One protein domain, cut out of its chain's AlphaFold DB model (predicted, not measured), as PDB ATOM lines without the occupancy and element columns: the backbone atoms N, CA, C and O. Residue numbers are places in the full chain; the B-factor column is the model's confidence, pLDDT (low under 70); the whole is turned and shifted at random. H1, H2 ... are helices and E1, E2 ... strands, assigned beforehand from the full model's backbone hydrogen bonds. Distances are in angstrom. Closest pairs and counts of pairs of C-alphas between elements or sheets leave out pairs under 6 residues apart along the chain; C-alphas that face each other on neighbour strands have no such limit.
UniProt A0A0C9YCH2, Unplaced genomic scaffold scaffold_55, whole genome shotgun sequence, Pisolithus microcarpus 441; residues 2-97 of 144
ATOM      1  N   PRO A   2     -44.569  20.605 -28.855       83.00
ATOM      2  CA  PRO A   2     -44.315  21.137 -27.508       83.00
ATOM      3  C   PRO A   2     -42.991  20.619 -26.936       83.00
ATOM      4  O   PRO A   2     -42.500  19.588 -27.391       83.00
ATOM      5  N   PHE A   3     -42.403  21.339 -25.977       86.31
ATOM      6  CA  PHE A   3     -41.263  20.845 -25.198       86.31
ATOM      7  C   PHE A   3     -41.747  19.917 -24.086       86.31
ATOM      8  O   PHE A   3     -42.760  20.195 -23.440       86.31
ATOM      9  N   THR A   4     -41.028  18.824 -23.866       89.88
ATOM     10  CA  THR A   4     -41.309  17.860 -22.800       89.88
ATOM     11  C   THR A   4     -39.994  17.536 -22.131       89.88
ATOM     12  O   THR A   4     -39.117  16.969 -22.768       89.88
ATOM     13  N   PHE A   5     -39.862  17.923 -20.866       90.81
ATOM     14  CA  PHE A   5     -38.613  17.820 -20.124       90.81
ATOM     15  C   PHE A   5     -38.633  16.643 -19.153       90.81
ATOM     16  O   PHE A   5     -39.626  16.436 -18.456       90.81
ATOM     17  N   GLU A   6     -37.521  15.923 -19.079       91.94
ATOM     18  CA  GLU A   6     -37.252  14.880 -18.088       91.94
ATOM     19  C   GLU A   6     -36.171  15.366 -17.110       91.94
ATOM     20  O   GLU A   6     -35.134  15.869 -17.544       91.94
ATOM     21  N   ASP A   7     -36.404  15.220 -15.799       90.50
ATOM     22  CA  ASP A   7     -35.381  15.459 -14.768       90.50
ATOM     23  C   ASP A   7     -34.379  14.301 -14.753       90.50
ATOM     24  O   ASP A   7     -34.741  13.133 -14.606       90.50
ATOM     25  N   ARG A   8     -33.098  14.628 -14.909       86.19
ATOM     26  CA  ARG A   8     -32.007  13.651 -15.031       86.19
ATOM     27  C   ARG A   8     -31.293  13.373 -13.722       86.19
ATOM     28  O   ARG A   8     -30.562  12.390 -13.610       86.19
ATOM     29  N   THR A   9     -31.453  14.276 -12.774       83.69
ATOM     30  CA  THR A   9     -30.689  14.339 -11.532       83.69
ATOM     31  C   THR A   9     -31.500  13.847 -10.349       83.69
ATOM     32  O   THR A   9     -30.929  13.204  -9.470       83.69
ATOM     33  N   GLY A  10     -32.807  14.131 -10.322       80.31
ATOM     34  CA  GLY A  10     -33.663  13.837  -9.173       80.31
ATOM     35  C   GLY A  10     -33.268  14.611  -7.911       80.31
ATOM     36  O   GLY A  10     -33.616  14.192  -6.808       80.31
ATOM     37  N   ASP A  11     -32.501  15.700  -8.047       83.88
ATOM     38  CA  ASP A  11     -32.013  16.506  -6.928       83.88
ATOM     39  C   ASP A  11     -32.856  17.775  -6.775       83.88
ATOM     40  O   ASP A  11     -32.793  18.706  -7.585       83.88
ATOM     41  N   LEU A  12     -33.598  17.839  -5.669       79.25
ATOM     42  CA  LEU A  12     -34.433  18.977  -5.284       79.25
ATOM     43  C   LEU A  12     -33.664  20.301  -5.210       79.25
ATOM     44  O   LEU A  12     -34.274  21.364  -5.327       79.25
ATOM     45  N   HIS A  13     -32.350  20.260  -4.978       84.00
ATOM     46  CA  HIS A  13     -31.515  21.442  -4.805       84.00
ATOM     47  C   HIS A  13     -30.771  21.878  -6.063       84.00
ATOM     48  O   HIS A  13     -30.262  22.994  -6.094       84.00
ATOM     49  N   SER A  14     -30.694  21.046  -7.095       87.69
ATOM     50  CA  SER A  14     -30.058  21.394  -8.363       87.69
ATOM     51  C   SER A  14     -30.433  20.354  -9.403       87.69
ATOM     52  O   SER A  14     -29.843  19.277  -9.417       87.69
ATOM     53  N   SER A  15     -31.343  20.697 -10.310       90.88
ATOM     54  CA  SER A  15     -31.826  19.758 -11.318       90.88
ATOM     55  C   SER A  15     -31.458  20.136 -12.750       90.88
ATOM     56  O   SER A  15     -31.586  21.298 -13.149       90.88
ATOM     57  N   ASP A  16     -31.034  19.139 -13.527       92.12
ATOM     58  CA  ASP A  16     -30.840  19.240 -14.974       92.12
ATOM     59  C   ASP A  16     -32.031  18.585 -15.699       92.12
ATOM     60  O   ASP A  16     -32.420  17.455 -15.394       92.12
ATOM     61  N   PHE A  17     -32.593  19.299 -16.672       92.50
ATOM     62  CA  PHE A  17     -33.773  18.901 -17.430       92.50
ATOM     63  C   PHE A  17     -33.457  18.825 -18.922       92.50
ATOM     64  O   PHE A  17     -33.074  19.825 -19.534       92.50
ATOM     65  N   ASP A  18     -33.692  17.664 -19.522       93.25
ATOM     66  CA  ASP A  18     -33.470  17.433 -20.949       93.25
ATOM     67  C   ASP A  18     -34.821  17.353 -21.676       93.25
ATOM     68  O   ASP A  18     -35.717  16.635 -21.232       93.25
ATOM     69  N   ASP A  19     -34.991  18.074 -22.790       93.88
ATOM     70  CA  ASP A  19     -36.133  17.840 -23.684       93.88
ATOM     71  C   ASP A  19     -36.013  16.435 -24.290       93.88
ATOM     72  O   ASP A  19     -34.949  16.073 -24.792       93.88
ATOM     73  N   ILE A  20     -37.103  15.663 -24.320       92.50
ATOM     74  CA  ILE A  20     -37.107  14.279 -24.838       92.50
ATOM     75  C   ILE A  20     -36.662  14.172 -26.307       92.50
ATOM     76  O   ILE A  20     -36.294  13.093 -26.766       92.50
ATOM     77  N   TYR A  21     -36.703  15.283 -27.048       92.25
ATOM     78  CA  TYR A  21     -36.263  15.376 -28.440       92.25
ATOM     79  C   TYR A  21     -34.925  16.111 -28.599       92.25
ATOM     80  O   TYR A  21     -34.592  16.523 -29.708       92.25
ATOM     81  N   ASP A  22     -34.177  16.319 -27.514       91.56
ATOM     82  CA  ASP A  22     -32.841  16.930 -27.510       91.56
ATOM     83  C   ASP A  22     -32.765  18.339 -28.114       91.56
ATOM     84  O   ASP A  22     -31.720  18.781 -28.593       91.56
ATOM     85  N   ARG A  23     -33.875  19.084 -28.075       93.06
ATOM     86  CA  ARG A  23     -33.944  20.451 -28.621       93.06
ATOM     87  C   ARG A  23     -33.567  21.525 -27.609       93.06
ATOM     88  O   ARG A  23     -33.224  22.636 -28.004       93.06
ATOM     89  N   MET A  24     -33.706  21.237 -26.319       93.31
ATOM     90  CA  MET A  24     -33.447  22.189 -25.245       93.31
ATOM     91  C   MET A  24     -32.970  21.457 -24.000       93.31
ATOM     92  O   MET A  24     -33.516  20.423 -23.628       93.31
ATOM     93  N   PHE A  25     -31.978  22.043 -23.342       93.62
ATOM     94  CA  PHE A  25     -31.423  21.549 -22.093       93.62
ATOM     95  C   PHE A  25     -31.510  22.686 -21.086       93.62
ATOM     96  O   PHE A  25     -31.113  23.812 -21.388       93.62
ATOM     97  N   LEU A  26     -32.070  22.427 -19.914       93.88
ATOM     98  CA  LEU A  26     -32.247  23.422 -18.867       93.88
ATOM     99  C   LEU A  26     -31.522  22.973 -17.609       93.88
ATOM    100  O   LEU A  26     -31.462  21.790 -17.296       93.88
ATOM    101  N   ARG A  27     -31.022  23.942 -16.851       92.81
ATOM    102  CA  ARG A  27     -30.551  23.717 -15.488       92.81
ATOM    103  C   ARG A  27     -31.248  24.664 -14.536       92.81
ATOM    104  O   ARG A  27     -31.290  25.865 -14.800       92.81
ATOM    105  N   ILE A  28     -31.724  24.131 -13.420       93.25
ATOM    106  CA  ILE A  28     -32.346  24.882 -12.333       93.25
ATOM    107  C   ILE A  28     -31.510  24.679 -11.072       93.25
ATOM    108  O   ILE A  28     -31.372  23.562 -10.586       93.25
ATOM    109  N   THR A  29     -30.927  25.754 -10.547       92.25
ATOM    110  CA  THR A  29     -30.009  25.702  -9.396       92.25
ATOM    111  C   THR A  29     -30.091  26.999  -8.581       92.25
ATOM    112  O   THR A  29     -30.493  28.029  -9.135       92.25
ATOM    113  N   PRO A  30     -29.705  27.002  -7.290       91.69
ATOM    114  CA  PRO A  30     -29.529  28.219  -6.517       91.69
ATOM    115  C   PRO A  30     -28.639  29.214  -7.254       91.69
ATOM    116  O   PRO A  30     -27.636  28.836  -7.868       91.69
ATOM    117  N   TYR A  31     -29.018  30.487  -7.206       91.06
ATOM    118  CA  TYR A  31     -28.286  31.527  -7.909       91.06
ATOM    119  C   TYR A  31     -27.008  31.883  -7.145       91.06
ATOM    120  O   TYR A  31     -27.056  32.491  -6.078       91.06
ATOM    121  N   SER A  32     -25.854  31.515  -7.703       81.12
ATOM    122  CA  SER A  32     -24.535  31.683  -7.073       81.12
ATOM    123  C   SER A  32     -24.149  33.141  -6.803       81.12
ATOM    124  O   SER A  32     -23.363  33.397  -5.897       81.12
ATOM    125  N   HIS A  33     -24.700  34.092  -7.562       81.50
ATOM    126  CA  HIS A  33     -24.452  35.528  -7.386       81.50
ATOM    127  C   HIS A  33     -25.475  36.218  -6.471       81.50
ATOM    128  O   HIS A  33     -25.469  37.446  -6.367       81.50
ATOM    129  N   ALA A  34     -26.381  35.470  -5.834       80.50
ATOM    130  CA  ALA A  34     -27.252  36.033  -4.812       80.50
ATOM    131  C   ALA A  34     -26.433  36.491  -3.591       80.50
ATOM    132  O   ALA A  34     -25.336  35.991  -3.335       80.50
ATOM    133  N   ALA A  35     -26.974  37.444  -2.825       75.94
ATOM    134  CA  ALA A  35     -26.331  37.908  -1.599       75.94
ATOM    135  C   ALA A  35     -26.048  36.723  -0.647       75.94
ATOM    136  O   ALA A  35     -26.895  35.827  -0.529       75.94
ATOM    137  N   PRO A  36     -24.895  36.697   0.052       71.56
ATOM    138  CA  PRO A  36     -24.566  35.623   0.984       71.56
ATOM    139  C   PRO A  36     -25.694  35.397   2.000       71.56
ATOM    140  O   PRO A  36     -26.120  36.327   2.679       71.56
ATOM    141  N   GLY A  37     -26.191  34.161   2.093       69.19
ATOM    142  CA  GLY A  37     -27.309  33.793   2.974       69.19
ATOM    143  C   GLY A  37     -28.690  33.776   2.306       69.19
ATOM    144  O   GLY A  37     -29.607  33.166   2.857       69.19
ATOM    145  N   ASN A  38     -28.838  34.331   1.098       75.94
ATOM    146  CA  ASN A  38     -30.087  34.267   0.343       75.94
ATOM    147  C   ASN A  38     -30.263  32.877  -0.297       75.94
ATOM    148  O   ASN A  38     -29.759  32.587  -1.380       75.94
ATOM    149  N   LYS A  39     -31.006  32.007   0.394       78.31
ATOM    150  CA  LYS A  39     -31.390  30.662  -0.085       78.31
ATOM    151  C   LYS A  39     -32.678  30.660  -0.915       78.31
ATOM    152  O   LYS A  39     -33.147  29.601  -1.327       78.31
ATOM    153  N   SER A  40     -33.258  31.835  -1.136       87.81
ATOM    154  CA  SER A  40     -34.557  32.021  -1.780       87.81
ATOM    155  C   SER A  40     -34.427  32.428  -3.245       87.81
ATOM    156  O   SER A  40     -35.440  32.657  -3.899       87.81
ATOM    157  N   THR A  41     -33.208  32.512  -3.783       92.00
ATOM    158  CA  THR A  41     -32.976  32.910  -5.176       92.00
ATOM    159  C   THR A  41     -32.480  31.738  -6.008       92.00
ATOM    160  O   THR A  41     -31.475  31.100  -5.696       92.00
ATOM    161  N   TRP A  42     -33.185  31.485  -7.101       93.31
ATOM    162  CA  TRP A  42     -32.931  30.403  -8.037       93.31
ATOM    163  C   TRP A  42     -32.702  30.956  -9.431       93.31
ATOM    164  O   TRP A  42     -33.227  32.006  -9.794       93.31
ATOM    165  N   ALA A  43     -31.933  30.233 -10.228       94.06
ATOM    166  CA  ALA A  43     -31.647  30.595 -11.599       94.06
ATOM    167  C   ALA A  43     -31.945  29.427 -12.536       94.06
ATOM    168  O   ALA A  43     -31.654  28.267 -12.232       94.06
ATOM    169  N   ILE A  44     -32.527  29.770 -13.682       94.38
ATOM    170  CA  ILE A  44     -32.774  28.864 -14.796       94.38
ATOM    171  C   ILE A  44     -31.803  29.235 -15.906       94.38
ATOM    172  O   ILE A  44     -31.786  30.376 -16.381       94.38
ATOM    173  N   TYR A  45     -31.018  28.259 -16.338       93.62
ATOM    174  CA  TYR A  45     -30.048  28.395 -17.413       93.62
ATOM    175  C   TYR A  45     -30.498  27.569 -18.609       93.62
ATOM    176  O   TYR A  45     -30.782  26.381 -18.463       93.62
ATOM    177  N   VAL A  46     -30.509  28.178 -19.794       92.75
ATOM    178  CA  VAL A  46     -30.555  27.418 -21.047       92.75
ATOM    179  C   VAL A  46     -29.151  26.897 -21.344       92.75
ATOM    180  O   VAL A  46     -28.211  27.651 -21.622       92.75
ATOM    181  N   MET A  47     -29.014  25.584 -21.258       90.75
ATOM    182  CA  MET A  47     -27.791  24.850 -21.525       90.75
ATOM    183  C   MET A  47     -27.727  24.526 -23.022       90.75
ATOM    184  O   MET A  47     -28.716  24.151 -23.646       90.75
ATOM    185  N   GLY A  48     -26.550  24.694 -23.628       87.44
ATOM    186  CA  GLY A  48     -26.362  24.450 -25.068       87.44
ATOM    187  C   GLY A  48     -26.242  22.970 -25.442       87.44
ATOM    188  O   GLY A  48     -26.066  22.639 -26.608       87.44
ATOM    189  N   CYS A  49     -26.265  22.085 -24.454       85.44
ATOM    190  CA  CYS A  49     -26.012  20.665 -24.618       85.44
ATOM    191  C   CYS A  49     -26.481  19.915 -23.378       85.44
ATOM    192  O   CYS A  49     -26.545  20.483 -22.284       85.44
ATOM    193  N   ARG A  50     -26.706  18.618 -23.564       86.50
ATOM    194  CA  ARG A  50     -27.091  17.686 -22.513       86.50
ATOM    195  C   ARG A  50     -26.127  17.720 -21.324       86.50
ATOM    196  O   ARG A  50     -24.902  17.812 -21.505       86.50
ATOM    197  N   SER A  51     -26.681  17.618 -20.117       76.88
ATOM    198  CA  SER A  51     -25.877  17.404 -18.914       76.88
ATOM    199  C   SER A  51     -25.208  16.029 -18.978       76.88
ATOM    200  O   SER A  51     -25.803  15.028 -19.387       76.88
ATOM    201  N   THR A  52     -23.934  15.968 -18.609       75.19
ATOM    202  CA  THR A  52     -23.236  14.687 -18.447       75.19
ATOM    203  C   THR A  52     -23.432  14.211 -17.013       75.19
ATOM    204  O   THR A  52     -23.480  15.035 -16.111       75.19
ATOM    205  N   ARG A  53     -23.474  12.894 -16.763       63.97
ATOM    206  CA  ARG A  53     -23.714  12.296 -15.426       63.97
ATOM    207  C   ARG A  53     -22.789  12.784 -14.288       63.97
ATOM    208  O   ARG A  53     -22.989  12.393 -13.143       63.97
ATOM    209  N   ARG A  54     -21.762  13.590 -14.567       61.81
ATOM    210  CA  ARG A  54     -20.905  14.231 -13.563       61.81
ATOM    211  C   ARG A  54     -21.209  15.723 -13.491       61.81
ATOM    212  O   ARG A  54     -21.232  16.382 -14.521       61.81
ATOM    213  N   LYS A  55     -21.383  16.200 -12.254       66.62
ATOM    214  CA  LYS A  55     -21.563  17.586 -11.788       66.62
ATOM    215  C   LYS A  55     -21.238  18.649 -12.850       66.62
ATOM    216  O   LYS A  55     -20.130  19.175 -12.886       66.62
ATOM    217  N   ASP A  56     -22.211  18.954 -13.705       74.00
ATOM    218  CA  ASP A  56     -22.050  19.949 -14.763       74.00
ATOM    219  C   ASP A  56     -21.956  21.354 -14.148       74.00
ATOM    220  O   ASP A  56     -22.874  21.821 -13.475       74.00
ATOM    221  N   THR A  57     -20.830  22.037 -14.335       80.94
ATOM    222  CA  THR A  57     -20.584  23.386 -13.801       80.94
ATOM    223  C   THR A  57     -20.614  24.469 -14.872       80.94
ATOM    224  O   THR A  57     -20.398  25.634 -14.556       80.94
ATOM    225  N   ARG A  58     -20.932  24.137 -16.131       81.75
ATOM    226  CA  ARG A  58     -20.898  25.084 -17.266       81.75
ATOM    227  C   ARG A  58     -21.877  26.248 -17.119       81.75
ATOM    228  O   ARG A  58     -21.746  27.260 -17.798       81.75
ATOM    229  N   HIS A  59     -22.870  26.111 -16.244       78.00
ATOM    230  CA  HIS A  59     -23.791  27.189 -15.897       78.00
ATOM    231  C   HIS A  59     -23.094  28.362 -15.187       78.00
ATOM    232  O   HIS A  59     -23.573  29.483 -15.293       78.00
ATOM    233  N   LEU A  60     -21.956  28.132 -14.516       82.56
ATOM    234  CA  LEU A  60     -21.184  29.180 -13.835       82.56
ATOM    235  C   LEU A  60     -20.568  30.193 -14.810       82.56
ATOM    236  O   LEU A  60     -20.307  31.329 -14.434       82.56
ATOM    237  N   GLU A  61     -20.356  29.793 -16.062       85.00
ATOM    238  CA  GLU A  61     -19.809  30.646 -17.124       85.00
ATOM    239  C   GLU A  61     -20.913  31.312 -17.960       85.00
ATOM    240  O   GLU A  61     -20.640  32.030 -18.923       85.00
ATOM    241  N   ARG A  62     -22.186  31.053 -17.633       85.88
ATOM    242  CA  ARG A  62     -23.341  31.522 -18.396       85.88
ATOM    243  C   ARG A  62     -24.109  32.564 -17.608       85.88
ATOM    244  O   ARG A  62     -24.275  32.473 -16.396       85.88
ATOM    245  N   HIS A  63     -24.677  33.515 -18.335       88.69
ATOM    246  CA  HIS A  63     -25.724  34.350 -17.772       88.69
ATOM    247  C   HIS A  63     -26.999  33.505 -17.649       88.69
ATOM    248  O   HIS A  63     -27.332  32.787 -18.600       88.69
ATOM    249  N   PRO A  64     -27.716  33.565 -16.512       92.31
ATOM    250  CA  PRO A  64     -29.003  32.895 -16.398       92.31
ATOM    251  C   PRO A  64     -29.956  33.436 -17.462       92.31
ATOM    252  O   PRO A  64     -29.768  34.550 -17.950       92.31
ATOM    253  N   SER A  65     -30.971  32.659 -17.824       92.31
ATOM    254  CA  SER A  65     -32.063  33.100 -18.702       92.31
ATOM    255  C   SER A  65     -33.220  33.685 -17.894       92.31
ATOM    256  O   SER A  65     -33.872  34.638 -18.326       92.31
ATOM    257  N   VAL A  66     -33.453  33.122 -16.706       93.19
ATOM    258  CA  VAL A  66     -34.462  33.577 -15.750       93.19
ATOM    259  C   VAL A  66     -33.889  33.493 -14.341       93.19
ATOM    260  O   VAL A  66     -33.239  32.508 -13.993       93.19
ATOM    261  N   VAL A  67     -34.161  34.505 -13.523       93.56
ATOM    262  CA  VAL A  67     -33.893  34.496 -12.082       93.56
ATOM    263  C   VAL A  67     -35.227  34.536 -11.342       93.56
ATOM    264  O   VAL A  67     -36.084  35.370 -11.630       93.56
ATOM    265  N   LEU A  68     -35.408  33.611 -10.408       93.38
ATOM    266  CA  LEU A  68     -36.569  33.495  -9.538       93.38
ATOM    267  C   LEU A  68     -36.148  33.915  -8.136       93.38
ATOM    268  O   LEU A  68     -35.346  33.238  -7.502       93.38
ATOM    269  N   GLU A  69     -36.693  35.012  -7.641       92.50
ATOM    270  CA  GLU A  69     -36.436  35.485  -6.285       92.50
ATOM    271  C   GLU A  69     -37.697  35.255  -5.463       92.50
ATOM    272  O   GLU A  69     -38.694  35.942  -5.666       92.50
ATOM    273  N   PHE A  70     -37.696  34.255  -4.582       89.81
ATOM    274  CA  PHE A  70     -38.816  33.978  -3.685       89.81
ATOM    275  C   PHE A  70     -38.789  34.927  -2.485       89.81
ATOM    276  O   PHE A  70     -37.726  35.302  -1.995       89.81
ATOM    277  N   SER A  71     -39.968  35.307  -1.987       85.50
ATOM    278  CA  SER A  71     -40.049  36.165  -0.804       85.50
ATOM    279  C   SER A  71     -39.587  35.406   0.439       85.50
ATOM    280  O   SER A  71     -39.977  34.261   0.660       85.50
ATOM    281  N   GLU A  72     -38.813  36.071   1.294       78.75
ATOM    282  CA  GLU A  72     -38.424  35.534   2.603       78.75
ATOM    283  C   GLU A  72     -39.613  35.446   3.575       78.75
ATOM    284  O   GLU A  72     -39.604  34.654   4.520       78.75
ATOM    285  N   THR A  73     -40.679  36.213   3.319       74.75
ATOM    286  CA  THR A  73     -41.924  36.105   4.080       74.75
ATOM    287  C   THR A  73     -42.642  34.818   3.685       74.75
ATOM    288  O   THR A  73     -42.992  34.616   2.526       74.75
ATOM    289  N   ARG A  74     -42.869  33.898   4.629       64.81
ATOM    290  CA  ARG A  74     -43.647  32.677   4.362       64.81
ATOM    291  C   ARG A  74     -45.140  32.988   4.496       64.81
ATOM    292  O   ARG A  74     -45.515  33.569   5.512       64.81
ATOM    293  N   PRO A  75     -46.020  32.568   3.565       61.91
ATOM    294  CA  PRO A  75     -45.819  31.845   2.303       61.91
ATOM    295  C   PRO A  75     -45.923  32.800   1.091       61.91
ATOM    296  O   PRO A  75     -46.956  32.870   0.414       61.91
ATOM    297  N   GLY A  76     -44.872  33.581   0.858       72.44
ATOM    298  CA  GLY A  76     -44.822  34.647  -0.133       72.44
ATOM    299  C   GLY A  76     -44.263  34.177  -1.471       72.44
ATOM    300  O   GLY A  76     -43.145  33.677  -1.571       72.44
ATOM    301  N   LEU A  77     -45.048  34.379  -2.526       84.38
ATOM    302  CA  LEU A  77     -44.522  34.379  -3.887       84.38
ATOM    303  C   LEU A  77     -43.643  35.621  -4.065       84.38
ATOM    304  O   LEU A  77     -43.957  36.671  -3.504       84.38
ATOM    305  N   GLY A  78     -42.567  35.512  -4.836       90.81
ATOM    306  CA  GLY A  78     -41.687  36.645  -5.103       90.81
ATOM    307  C   GLY A  78     -41.757  37.107  -6.555       90.81
ATOM    308  O   GLY A  78     -42.852  37.308  -7.088       90.81
ATOM    309  N   THR A  79     -40.609  37.300  -7.197       93.06
ATOM    310  CA  THR A  79     -40.504  37.902  -8.532       93.06
ATOM    311  C   THR A  79     -39.742  37.019  -9.515       93.06
ATOM    312  O   THR A  79     -38.909  36.195  -9.145       93.06
ATOM    313  N   ILE A  80     -40.072  37.181 -10.792       93.50
ATOM    314  CA  ILE A  80     -39.426  36.536 -11.930       93.50
ATOM    315  C   ILE A  80     -38.718  37.632 -12.713       93.50
ATOM    316  O   ILE A  80     -39.363  38.587 -13.141       93.50
ATOM    317  N   ARG A  81     -37.414  37.491 -12.931       92.69
ATOM    318  CA  ARG A  81     -36.627  38.390 -13.775       92.69
ATOM    319  C   ARG A  81     -36.143  37.657 -15.011       92.69
ATOM    320  O   ARG A  81     -35.449  36.649 -14.899       92.69
ATOM    321  N   PHE A  82     -36.458  38.204 -16.176       90.88
ATOM    322  CA  PHE A  82     -35.894  37.755 -17.445       90.88
ATOM    323  C   PHE A  82     -34.639  38.573 -17.731       90.88
ATOM    324  O   PHE A  82     -34.662  39.799 -17.706       90.88
ATOM    325  N   THR A  83     -33.526  37.895 -17.957       87.50
ATOM    326  CA  THR A  83     -32.194  38.516 -18.085       87.50
ATOM    327  C   THR A  83     -31.740  38.623 -19.538       87.50
ATOM    328  O   THR A  83     -30.815  39.372 -19.842       87.50
ATOM    329  N   GLN A  84     -32.397  37.910 -20.452       81.25
ATOM    330  CA  GLN A  84     -32.090  37.934 -21.879       81.25
ATOM    331  C   GLN A  84     -32.901  39.010 -22.620       81.25
ATOM    332  O   GLN A  84     -34.070  39.265 -22.315       81.25
ATOM    333  N   SER A  85     -32.257  39.638 -23.608       67.06
ATOM    334  CA  SER A  85     -32.867  40.595 -24.545       67.06
ATOM    335  C   SER A  85     -33.979  39.923 -25.369       67.06
ATOM    336  O   SER A  85     -33.830  38.745 -25.704       67.06
ATOM    337  N   PRO A  86     -35.088  40.615 -25.706       67.00
ATOM    338  CA  PRO A  86     -35.371  42.051 -25.521       67.00
ATOM    339  C   PRO A  86     -35.894  42.431 -24.128       67.00
ATOM    340  O   PRO A  86     -36.079  43.603 -23.821       67.00
ATOM    341  N   SER A  87     -36.138  41.447 -23.270       66.62
ATOM    342  CA  SER A  87     -36.837  41.592 -21.989       66.62
ATOM    343  C   SER A  87     -35.907  41.697 -20.775       66.62
ATOM    344  O   SER A  87     -36.357  41.472 -19.654       66.62
ATOM    345  N   SER A  88     -34.637  42.076 -20.969       68.62
ATOM    346  CA  SER A  88     -33.555  41.998 -19.968       68.62
ATOM    347  C   SER A  88     -33.743  42.848 -18.698       68.62
ATOM    348  O   SER A  88     -32.903  42.797 -17.804       68.62
ATOM    349  N   ASN A  89     -34.834  43.613 -18.600       67.69
ATOM    350  CA  ASN A  89     -35.199  44.439 -17.446       67.69
ATOM    351  C   ASN A  89     -36.634  44.200 -16.944       67.69
ATOM    352  O   ASN A  89     -37.128  44.962 -16.114       67.69
ATOM    353  N   ILE A  90     -37.331  43.166 -17.427       81.75
ATOM    354  CA  ILE A  90     -38.704  42.905 -16.992       81.75
ATOM    355  C   ILE A  90     -38.672  42.059 -15.717       81.75
ATOM    356  O   ILE A  90     -38.280  40.889 -15.731       81.75
ATOM    357  N   SER A  91     -39.112  42.670 -14.615       87.50
ATOM    358  CA  SER A  91     -39.441  41.980 -13.370       87.50
ATOM    359  C   SER A  91     -40.951  41.795 -13.281       87.50
ATOM    360  O   SER A  91     -41.706  42.765 -13.357       87.50
ATOM    361  N   ILE A  92     -41.395  40.548 -13.145       91.56
ATOM    362  CA  ILE A  92     -42.810  40.187 -13.078       91.56
ATOM    363  C   ILE A  92     -43.085  39.533 -11.725       91.56
ATOM    364  O   ILE A  92     -42.449  38.529 -11.394       91.56
ATOM    365  N   PRO A  93     -44.053  40.027 -10.937       92.19
ATOM    366  CA  PRO A  93     -44.485  39.331  -9.735       92.19
ATOM    367  C   PRO A  93     -44.993  37.929 -10.080       92.19
ATOM    368  O   PRO A  93     -45.861  37.772 -10.945       92.19
ATOM    369  N   MET A  94     -44.521  36.903  -9.369       91.88
ATOM    370  CA  MET A  94     -44.920  35.506  -9.592       91.88
ATOM    371  C   MET A  94     -46.439  35.303  -9.475       91.88
ATOM    372  O   MET A  94     -46.991  34.420 -10.130       91.88
ATOM    373  N   HIS A  95     -47.142  36.145  -8.701       88.12
ATOM    374  CA  HIS A  95     -48.605  36.089  -8.579       88.12
ATOM    375  C   HIS A  95     -49.348  36.317  -9.905       88.12
ATOM    376  O   HIS A  95     -50.522  35.965 -10.031       88.12
ATOM    377  N   THR A  96     -48.672  36.907 -10.898       89.19
ATOM    378  CA  THR A  96     -49.224  37.154 -12.236       89.19
ATOM    379  C   THR A  96     -49.508  35.830 -12.939       89.19
ATOM    380  O   THR A  96     -50.523  35.696 -13.621       89.19
ATOM    381  N   TYR A  97     -48.653  34.833 -12.695       87.62
ATOM    382  CA  TYR A  97     -48.765  33.482 -13.241       87.62
ATOM    383  C   TYR A  97     -49.412  32.499 -12.259       87.62
ATOM    384  O   TYR A  97     -50.152  31.613 -12.678       87.62
TER     385      TYR A  97
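AT A GLANCE: This is residues 2 to 97 of the 144 residues of an uncharacterized protein of Pisolithus microcarpus 441 (UniProt A0A0C9YCH2). With little regular structure besides, the domain is one strongly twisted, curled wall of seven antiparallel strands, E1 to E7 in chain order, which the short helix H1 only grazes. Of 96 printed residues, 36 are in named elements, mostly strand; E1 to E4 and, after H1, E5 to E7 are meanders, each strand the antiparallel neighbour of the one before. It is compact, radius of gyration of the C-alphas 13.9 A, spanning 36 by 30 by 25 A.

HOW THE PARTS SIT: E3, residues 25 to 30, and E4, residues 41 to 47, form a hairpin; N 27 and O 45, 2.9 A apart, are within hydrogen-bond range. E5, residues 66 to 69, neighbours E4, with N 42 and O 68 at 2.8 A. H1, residues 58 to 61, only grazes the sheet; its closest C-alphas to E4 are those of His 59 and Tyr 45, 6.6 A. H1 is too short for any O i to N i+4 pair.

IN THESE COORDINATES: E4 is 19.0 A long, from C-alpha 41 at (-32.976, 32.910, -5.176) to C-alpha 47 at (-27.791, 24.850, -21.525). E2, residues 15 to 19, is an inner strand; E1, residues 5 to 7, and E7, residues 91 to 93, are edge strands; E6 is residues 79 to 82.

THE WHOLE: The printed part has no cut and no long link; pLDDT is under 70 at residues 37, 53 to 55, 74 to 75 and 85 to 89.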